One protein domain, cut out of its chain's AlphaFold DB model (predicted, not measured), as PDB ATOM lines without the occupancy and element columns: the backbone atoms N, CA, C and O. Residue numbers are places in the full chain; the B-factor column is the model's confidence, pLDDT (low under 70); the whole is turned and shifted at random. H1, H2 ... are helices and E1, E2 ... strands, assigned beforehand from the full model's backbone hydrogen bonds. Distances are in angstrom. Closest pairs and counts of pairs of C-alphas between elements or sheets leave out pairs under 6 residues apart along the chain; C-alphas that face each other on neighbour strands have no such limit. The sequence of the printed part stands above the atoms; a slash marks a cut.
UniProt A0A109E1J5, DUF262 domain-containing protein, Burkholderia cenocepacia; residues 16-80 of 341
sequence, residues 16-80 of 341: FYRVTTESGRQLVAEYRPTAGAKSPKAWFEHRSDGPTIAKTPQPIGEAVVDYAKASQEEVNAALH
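AT A GLANCE: This is residues 16 to 80 of the 341 residues of the protein "DUF262 domain-containing protein" of Burkholderia cenocepacia (UniProt A0A109E1J5). The domain is one strongly twisted sheet of five strands, E4 - E3 - E2 - E1 - E5, with a single short helix, H1, on one of its faces. E1 to E4 follow each other as neighbours in a meander, and then residues 60 to 63 cross over from one edge strand, E4, to the other, E5. The printed part has 65 residues with five named strands and one named helix, in the order E1 E2 E3 E4 E5 H1; the sheet is antiparallel throughout and the class is mixed, helices and strands. The whole is compact, with a radius of gyration of the C-alphas of 12.0 A, and spans 33 by 24 by 22 A.

HOW THE PARTS SIT: E1, residues 16 to 21, and E2, residues 26 to 32, are a hairpin at 123 degrees; N 19 and O 27 are 2.8 A apart, within hydrogen-bond range. E2 and E3, residues 42 to 47, are a hairpin at 122 degrees, with N 30 and O 44 at 2.8 A. The pairing of E2 is staggered: it pairs with E1 over residues 26 to 30 and with E3 over residues 30 to 32. E3 and E4, residues 56 to 59, are a hairpin at 139 degrees, with N 45 and O 58 at 2.8 A. E1, E2, E3 and E4 form a meander, each strand the antiparallel neighbour of the one before. E5, residues 64 to 69, is antiparallel to E1 at 152 degrees, with N 18 and O 68 at 2.8 A. E4 and E5 are apart. H1, residues 72 to 79, is on the sheet at a height over the sheet of 8.7 A. It is only just over E2 and E1, with 3 of its C-alphas falling on each, and runs across the strands, at 76 degrees to E1 on the local plane. The closest C-alphas of E2 and H1 are those of Val 28 and Ala 78, 6.1 A apart. In H1 every O i to N i+4 pair is within hydrogen-bond range.

IN THESE COORDINATES: E1 begins at C-alpha 16, (-25.266, 28.453, 38.744), and is 14.8 A long from first to last C-alpha. E2 is 18.3 A, E3 15.2 A, E4 10.0 A and E5 13.6 A. E5 begins at C-alpha 64, (-19.532, 34.192, 49.316). H1 is 10.5 A long and ends at C-alpha 79, (-27.751, 18.715, 40.809).

THE WHOLE: The two C-alphas farthest apart are those of Ala 37 and Glu 73, at 33.6 A. The printed part has no cut, and no link between its named elements is long. The mean pLDDT of the printed part is 81.4, and residues 34 to 41, in the short link from E2 to E3, are under 70.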
ATOM      1  N   PHE A  16     -26.188  29.242  37.933       92.38
ATOM      2  CA  PHE A  16     -25.266  28.453  38.744       92.38
ATOM      3  C   PHE A  16     -23.823  28.935  38.586       92.38
ATOM      4  O   PHE A  16     -23.343  29.181  37.473       92.38
ATOM      5  N   TYR A  17     -23.127  29.039  39.711       92.25
ATOM      6  CA  TYR A  17     -21.754  29.518  39.789       92.25
ATOM      7  C   TYR A  17     -20.942  28.614  40.709       92.25
ATOM      8  O   TYR A  17     -21.459  28.125  41.712       92.25
ATOM      9  N   ARG A  18     -19.665  28.419  40.387       91.69
ATOM     10  CA  ARG A  18     -18.669  28.006  41.372       91.69
ATOM     11  C   ARG A  18     -18.486  29.153  42.345       91.69
ATOM     12  O   ARG A  18     -18.254  30.274  41.903       91.69
ATOM     13  N   VAL A  19     -18.605  28.879  43.631       90.38
ATOM     14  CA  VAL A  19     -18.473  29.864  44.697       90.38
ATOM     15  C   VAL A  19     -17.429  29.402  45.697       90.38
ATOM     16  O   VAL A  19     -17.348  28.209  46.000       90.38
ATOM     17  N   THR A  20     -16.665  30.356  46.214       88.81
ATOM     18  CA  THR A  20     -15.789  30.179  47.372       88.81
ATOM     19  C   THR A  20     -16.417  30.930  48.539       88.81
ATOM     20  O   THR A  20     -16.716  32.122  48.416       88.81
ATOM     21  N   THR A  21     -16.663  30.247  49.654       87.12
ATOM     22  CA  THR A  21     -17.181  30.882  50.875       87.12
ATOM     23  C   THR A  21     -16.049  31.420  51.750       87.12
ATOM     24  O   THR A  21     -14.879  31.095  51.540       87.12
ATOM     25  N   GLU A  22     -16.379  32.236  52.750       84.69
ATOM     26  CA  GLU A  22     -15.412  32.796  53.708       84.69
ATOM     27  C   GLU A  22     -14.613  31.734  54.485       84.69
ATOM     28  O   GLU A  22     -13.463  31.973  54.844       84.69
ATOM     29  N   SER A  23     -15.178  30.537  54.685       86.00
ATOM     30  CA  SER A  23     -14.473  29.396  55.288       86.00
ATOM     31  C   SER A  23     -13.506  28.687  54.325       86.00
ATOM     32  O   SER A  23     -12.835  27.730  54.711       86.00
ATOM     33  N   GLY A  24     -13.429  29.134  53.067       85.50
ATOM     34  CA  GLY A  24     -12.634  28.519  52.003       85.50
ATOM     35  C   GLY A  24     -13.330  27.355  51.290       85.50
ATOM     36  O   GLY A  24     -12.707  26.690  50.461       85.50
ATOM     37  N   ARG A  25     -14.613  27.087  51.577       88.94
ATOM     38  CA  ARG A  25     -15.375  26.003  50.941       88.94
ATOM     39  C   ARG A  25     -15.677  26.341  49.482       88.94
ATOM     40  O   ARG A  25     -16.254  27.387  49.195       88.94
ATOM     41  N   GLN A  26     -15.339  25.427  48.575       90.62
ATOM     42  CA  GLN A  26     -15.656  25.539  47.150       90.62
ATOM     43  C   GLN A  26     -16.826  24.627  46.780       90.62
ATOM     44  O   GLN A  26     -16.797  23.428  47.058       90.62
ATOM     45  N   LEU A  27     -17.857  25.187  46.148       91.69
ATOM     46  CA  LEU A  27     -19.041  24.445  45.707       91.69
ATOM     47  C   LEU A  27     -19.714  25.112  44.504       91.69
ATOM     48  O   LEU A  27     -19.387  26.236  44.140       91.69
ATOM     49  N   VAL A  28     -20.689  24.431  43.903       92.19
ATOM     50  CA  VAL A  28     -21.585  25.027  42.904       92.19
ATOM     51  C   VAL A  28     -22.872  25.464  43.598       92.19
ATOM     52  O   VAL A  28     -23.539  24.652  44.239       92.19
ATOM     53  N   ALA A  29     -23.229  26.736  43.455       90.75
ATOM     54  CA  ALA A  29     -24.404  27.337  44.070       90.75
ATOM     55  C   ALA A  29     -25.279  28.048  43.035       90.75
ATOM     56  O   ALA A  29     -24.787  28.630  42.064       90.75
ATOM     57  N   GLU A  30     -26.587  28.023  43.257       91.62
ATOM     58  CA  GLU A  30     -27.557  28.796  42.493       91.62
ATOM     59  C   GLU A  30     -27.669  30.201  43.091       91.62
ATOM     60  O   GLU A  30     -27.993  30.368  44.265       91.62
ATOM     61  N   TYR A  31     -27.429  31.230  42.289       89.19
ATOM     62  CA  TYR A  31     -27.665  32.612  42.682       89.19
ATOM     63  C   TYR A  31     -29.066  33.052  42.264       89.19
ATOM     64  O   TYR A  31     -29.422  32.927  41.089       89.19
ATOM     65  N   ARG A  32     -29.838  33.626  43.199       87.50
ATOM     66  CA  ARG A  32     -31.133  34.262  42.916       87.50
ATOM     67  C   ARG A  32     -31.107  35.735  43.368       87.50
ATOM     68  O   ARG A  32     -31.111  36.001  44.571       87.50
ATOM     69  N   PRO A  33     -31.096  36.710  42.441       72.88
ATOM     70  CA  PRO A  33     -31.225  38.128  42.767       72.88
ATOM     71  C   PRO A  33     -32.690  38.409  43.135       72.88
ATOM     72  O   PRO A  33     -33.546  38.467  42.258       72.88
ATOM     73  N   THR A  34     -33.042  38.494  44.417       63.34
ATOM     74  CA  THR A  34     -34.455  38.559  44.831       63.34
ATOM     75  C   THR A  34     -35.181  39.823  44.352       63.34
ATOM     76  O   THR A  34     -34.673  40.933  44.492       63.34
ATOM     77  N   ALA A  35     -36.436  39.651  43.925       48.41
ATOM     78  CA  ALA A  35     -37.487  40.666  43.981       48.41
ATOM     79  C   ALA A  35     -38.625  40.118  44.865       48.41
ATOM     80  O   ALA A  35     -39.565  39.499  44.376       48.41
ATOM     81  N   GLY A  36     -38.504  40.252  46.189       48.78
ATOM     82  CA  GLY A  36     -39.538  39.818  47.134       48.78
ATOM     83  C   GLY A  36     -39.173  40.127  48.588       48.78
ATOM     84  O   GLY A  36     -38.115  39.724  49.061       48.78
ATOM     85  N   ALA A  37     -40.061  40.832  49.297       49.34
ATOM     86  CA  ALA A  37     -39.831  41.535  50.570       49.34
ATOM     87  C   ALA A  37     -39.441  40.681  51.805       49.34
ATOM     88  O   ALA A  37     -39.410  41.210  52.912       49.34
ATOM     89  N   LYS A  38     -39.159  39.376  51.661       45.53
ATOM     90  CA  LYS A  38     -38.878  38.463  52.790       45.53
ATOM     91  C   LYS A  38     -37.565  37.667  52.700       45.53
ATOM     92  O   LYS A  38     -37.309  36.858  53.587       45.53
ATOM     93  N   SER A  39     -36.708  37.866  51.692       44.41
ATOM     94  CA  SER A  39     -35.381  37.214  51.656       44.41
ATOM     95  C   SER A  39     -34.332  38.062  50.910       44.41
ATOM     96  O   SER A  39     -34.578  38.439  49.762       44.41
ATOM     97  N   PRO A  40     -33.167  38.382  51.511       48.69
ATOM     98  CA  PRO A  40     -32.091  39.107  50.825       48.69
ATOM     99  C   PRO A  40     -31.500  38.275  49.671       48.69
ATOM    100  O   PRO A  40     -31.743  37.072  49.599       48.69
ATOM    101  N   LYS A  41     -30.759  38.919  48.749       58.84
ATOM    102  CA  LYS A  41     -30.041  38.262  47.634       58.84
ATOM    103  C   LYS A  41     -29.316  37.027  48.167       58.84
ATOM    104  O   LYS A  41     -28.453  37.170  49.028       58.84
ATOM    105  N   ALA A  42     -29.685  35.844  47.687       76.69
ATOM    106  CA  ALA A  42     -29.291  34.605  48.340       76.69
ATOM    107  C   ALA A  42     -28.641  33.635  47.356       76.69
ATOM    108  O   ALA A  42     -29.121  33.404  46.241       76.69
ATOM    109  N   TRP A  43     -27.523  33.086  47.812       85.75
ATOM    110  CA  TRP A  43     -26.872  31.929  47.228       85.75
ATOM    111  C   TRP A  43     -27.505  30.670  47.813       85.75
ATOM    112  O   TRP A  43     -27.714  30.600  49.023       85.75
ATOM    113  N   PHE A  44     -27.801  29.689  46.967       89.06
ATOM    114  CA  PHE A  44     -28.425  28.434  47.367       89.06
ATOM    115  C   PHE A  44     -27.541  27.248  46.999       89.06
ATOM    116  O   PHE A  44     -27.192  27.047  45.836       89.06
ATOM    117  N   GLU A  45     -27.213  26.431  47.990       90.62
ATOM    118  CA  GLU A  45     -26.623  25.114  47.790       90.62
ATOM    119  C   GLU A  45     -27.746  24.084  47.657       90.62
ATOM    120  O   GLU A  45     -28.713  24.095  48.414       90.62
ATOM    121  N   HIS A  46     -27.629  23.180  46.692       88.56
ATOM    122  CA  HIS A  46     -28.625  22.135  46.472       88.56
ATOM    123  C   HIS A  46     -28.272  20.908  47.318       88.56
ATOM    124  O   HIS A  46     -27.266  20.247  47.063       88.56
ATOM    125  N   ARG A  47     -29.094  20.608  48.330       85.69
ATOM    126  CA  ARG A  47     -28.896  19.487  49.267       85.69
ATOM    127  C   ARG A  47     -30.072  18.521  49.217       85.69
ATOM    128  O   ARG A  47     -31.198  18.933  48.954       85.69
ATOM    129  N   SER A  48     -29.822  17.243  49.468       85.25
ATOM    130  CA  SER A  48     -30.863  16.217  49.566       85.25
ATOM    131  C   SER A  48     -30.726  15.443  50.871       85.25
ATOM    132  O   SER A  48     -29.621  15.262  51.378       85.25
ATOM    133  N   ASP A  49     -31.852  14.942  51.376       80.88
ATOM    134  CA  ASP A  49     -31.905  14.091  52.575       80.88
ATOM    135  C   ASP A  49     -31.489  12.634  52.286       80.88
ATOM    136  O   ASP A  49     -31.479  11.779  53.166       80.88
ATOM    137  N   GLY A  50     -31.136  12.338  51.032       76.62
ATOM    138  CA  GLY A  50     -30.669  11.036  50.582       76.62
ATOM    139  C   GLY A  50     -30.159  11.085  49.140       76.62
ATOM    140  O   GLY A  50     -30.465  12.032  48.408       76.62
ATOM    141  N   PRO A  51     -29.387  10.077  48.704       74.19
ATOM    142  CA  PRO A  51     -28.774  10.066  47.378       74.19
ATOM    143  C   PRO A  51     -29.808  10.012  46.244       74.19
ATOM    144  O   PRO A  51     -29.538  10.532  45.166       74.19
ATOM    145  N   THR A  52     -30.996   9.444  46.489       75.81
ATOM    146  CA  THR A  52     -32.067   9.294  45.490       75.81
ATOM    147  C   THR A  52     -33.132  10.391  45.515       75.81
ATOM    148  O   THR A  52     -33.949  10.480  44.595       75.81
ATOM    149  N   ILE A  53     -33.128  11.244  46.543       80.25
ATOM    150  CA  ILE A  53     -34.102  12.324  46.731       80.25
ATOM    151  C   ILE A  53     -33.649  13.554  45.939       80.25
ATOM    152  O   ILE A  53     -32.463  13.887  45.907       80.25
ATOM    153  N   ALA A  54     -34.592  14.243  45.290       80.81
ATOM    154  CA  ALA A  54     -34.310  15.497  44.601       80.81
ATOM    155  C   ALA A  54     -33.659  16.513  45.542       80.81
ATOM    156  O   ALA A  54     -34.173  16.799  46.624       80.81
ATOM    157  N   LYS A  55     -32.521  17.065  45.114       85.50
ATOM    158  CA  LYS A  55     -31.866  18.134  45.857       85.50
ATOM    159  C   LYS A  55     -32.752  19.372  45.837       85.50
ATOM    160  O   LYS A  55     -33.289  19.748  44.797       85.50
ATOM    161  N   THR A  56     -32.901  19.991  46.997       86.06
ATOM    162  CA  THR A  56     -33.656  21.226  47.174       86.06
ATOM    163  C   THR A  56     -32.695  22.375  47.484       86.06
ATOM    164  O   THR A  56     -31.656  22.163  48.117       86.06
ATOM    165  N   PRO A  57     -32.999  23.596  47.013       87.75
ATOM    166  CA  PRO A  57     -32.155  24.759  47.247       87.75
ATOM    167  C   PRO A  57     -32.236  25.186  48.718       87.75
ATOM    168  O   PRO A  57     -33.300  25.581  49.196       87.75
ATOM    169  N   GLN A  58     -31.106  25.163  49.418       86.69
ATOM    170  CA  GLN A  58     -30.960  25.668  50.783       86.69
ATOM    171  C   GLN A  58     -30.058  26.908  50.794       86.69
ATOM    172  O   GLN A  58     -29.035  26.905  50.110       86.69
ATOM    173  N   PRO A  59     -30.400  27.974  51.543       86.44
ATOM    174  CA  PRO A  59     -29.571  29.172  51.597       86.44
ATOM    175  C   PRO A  59     -28.180  28.849  52.150       86.44
ATOM    176  O   PRO A  59     -28.049  28.128  53.139       86.44
ATOM    177  N   ILE A  60     -27.141  29.413  51.540       84.38
ATOM    178  CA  ILE A  60     -25.785  29.368  52.086       84.38
ATOM    179  C   ILE A  60     -25.723  30.341  53.266       84.38
ATOM    180  O   ILE A  60     -25.971  31.532  53.102       84.38
ATOM    181  N   GLY A  61     -25.422  29.820  54.458       78.75
ATOM    182  CA  GLY A  61     -25.318  30.612  55.691       78.75
ATOM    183  C   GLY A  61     -24.004  31.388  55.852       78.75
ATOM    184  O   GLY A  61     -23.873  32.143  56.806       78.75
ATOM    185  N   GLU A  62     -23.054  31.198  54.936       81.12
ATOM    186  CA  GLU A  62     -21.736  31.845  54.904       81.12
ATOM    187  C   GLU A  62     -21.675  32.921  53.813       81.12
ATOM    188  O   GLU A  62     -22.336  32.811  52.772       81.12
ATOM    189  N   ALA A  63     -20.829  33.933  54.008       80.94
ATOM    190  CA  ALA A  63     -20.567  34.915  52.960       80.94
ATOM    191  C   ALA A  63     -19.814  34.276  51.775       80.94
ATOM    192  O   ALA A  63     -18.844  33.537  51.955       80.94
ATOM    193  N   VAL A  64     -20.247  34.574  50.546       82.81
ATOM    194  CA  VAL A  64     -19.532  34.192  49.316       82.81
ATOM    195  C   VAL A  64     -18.507  35.275  48.996       82.81
ATOM    196  O   VAL A  64     -18.887  36.426  48.781       82.81
ATOM    197  N   VAL A  65     -17.226  34.902  48.970       84.69
ATOM    198  CA  VAL A  65     -16.090  35.825  48.789       84.69
ATOM    199  C   VAL A  65     -15.554  35.847  47.356       84.69
ATOM    200  O   VAL A  65     -14.905  36.813  46.966       84.69
ATOM    201  N   ASP A  66     -15.834  34.808  46.566       84.81
ATOM    202  CA  ASP A  66     -15.475  34.740  45.148       84.81
ATOM    203  C   ASP A  66     -16.457  33.851  44.373       84.81
ATOM    204  O   ASP A  66     -17.040  32.918  44.940       84.81
ATOM    205  N   TYR A  67     -16.647  34.128  43.080       87.75
ATOM    206  CA  TYR A  67     -17.486  33.303  42.215       87.75
ATOM    207  C   TYR A  67     -17.078  33.330  40.733       87.75
ATOM    208  O   TYR A  67     -16.639  34.338  40.185       87.75
ATOM    209  N   ALA A  68     -17.348  32.227  40.035       89.38
ATOM    210  CA  ALA A  68     -17.202  32.097  38.585       89.38
ATOM    211  C   ALA A  68     -18.369  31.296  37.995       89.38
ATOM    212  O   ALA A  68     -18.918  30.415  38.647       89.38
ATOM    213  N   LYS A  69     -18.773  31.571  36.749       90.50
ATOM    214  CA  LYS A  69     -19.868  30.822  36.103       90.50
ATOM    215  C   LYS A  69     -19.527  29.326  36.047       90.50
ATOM    216  O   LYS A  69     -18.432  28.975  35.609       90.50
ATOM    217  N   ALA A  70     -20.454  28.474  36.485       90.19
ATOM    218  CA  ALA A  70     -20.269  27.027  36.446       90.19
ATOM    219  C   ALA A  70     -20.458  26.492  35.016       90.19
ATOM    220  O   ALA A  70     -21.293  26.998  34.255       90.19
ATOM    221  N   SER A  71     -19.687  25.472  34.651       90.44
ATOM    222  CA  SER A  71     -19.882  24.712  33.416       90.44
ATOM    223  C   SER A  71     -21.140  23.841  33.511       90.44
ATOM    224  O   SER A  71     -21.623  23.533  34.599       90.44
ATOM    225  N   GLN A  72     -21.678  23.396  32.372       86.56
ATOM    226  CA  GLN A  72     -22.846  22.507  32.377       86.56
ATOM    227  C   GLN A  72     -22.566  21.184  33.114       86.56
ATOM    228  O   GLN A  72     -23.456  20.648  33.767       86.56
ATOM    229  N   GLU A  73     -21.335  20.674  33.042       85.12
ATOM    230  CA  GLU A  73     -20.906  19.461  33.746       85.12
ATOM    231  C   GLU A  73     -20.895  19.664  35.264       85.12
ATOM    232  O   GLU A  73     -21.418  18.829  36.000       85.12
ATOM    233  N   GLU A  74     -20.380  20.803  35.729       87.06
ATOM    234  CA  GLU A  74     -20.356  21.180  37.147       87.06
ATOM    235  C   GLU A  74     -21.776  21.344  37.704       87.06
ATOM    236  O   GLU A  74     -22.074  20.868  38.800       87.06
ATOM    237  N   VAL A  75     -22.679  21.955  36.930       87.62
ATOM    238  CA  VAL A  75     -24.100  22.082  37.293       87.62
ATOM    239  C   VAL A  75     -24.776  20.716  37.349       87.62
ATOM    240  O   VAL A  75     -25.461  20.412  38.325       87.62
ATOM    241  N   ASN A  76     -24.560  19.869  36.341       84.50
ATOM    242  CA  ASN A  76     -25.127  18.525  36.310       84.50
ATOM    243  C   ASN A  76     -24.639  17.688  37.497       84.50
ATOM    244  O   ASN A  76     -25.450  16.996  38.098       84.50
ATOM    245  N   ALA A  77     -23.358  17.777  37.864       83.19
ATOM    246  CA  ALA A  77     -22.801  17.089  39.029       83.19
ATOM    247  C   ALA A  77     -23.388  17.619  40.349       83.19
ATOM    248  O   ALA A  77     -23.765  16.840  41.226       83.19
ATOM    249  N   ALA A  78     -23.528  18.940  40.477       81.88
ATOM    250  CA  ALA A  78     -24.099  19.574  41.662       81.88
ATOM    251  C   ALA A  78     -25.571  19.201  41.873       81.88
ATOM    252  O   ALA A  78     -25.991  18.949  43.002       81.88
ATOM    253  N   LEU A  79     -26.338  19.095  40.788       84.19
ATOM    254  CA  LEU A  79     -27.751  18.715  40.809       84.19
ATOM    255  C   LEU A  79     -27.979  17.201  40.708       84.19
ATOM    256  O   LEU A  79     -29.113  16.750  40.867       84.19
ATOM    257  N   HIS A  80     -26.928  16.413  40.458       81.94
ATOM    258  CA  HIS A  80     -27.043  14.971  40.286       81.94
ATOM    259  C   HIS A  80     -27.641  14.328  41.537       81.94
ATOM    260  O   HIS A  80     -27.168  14.554  42.656       81.94
TER     261      HIS A  80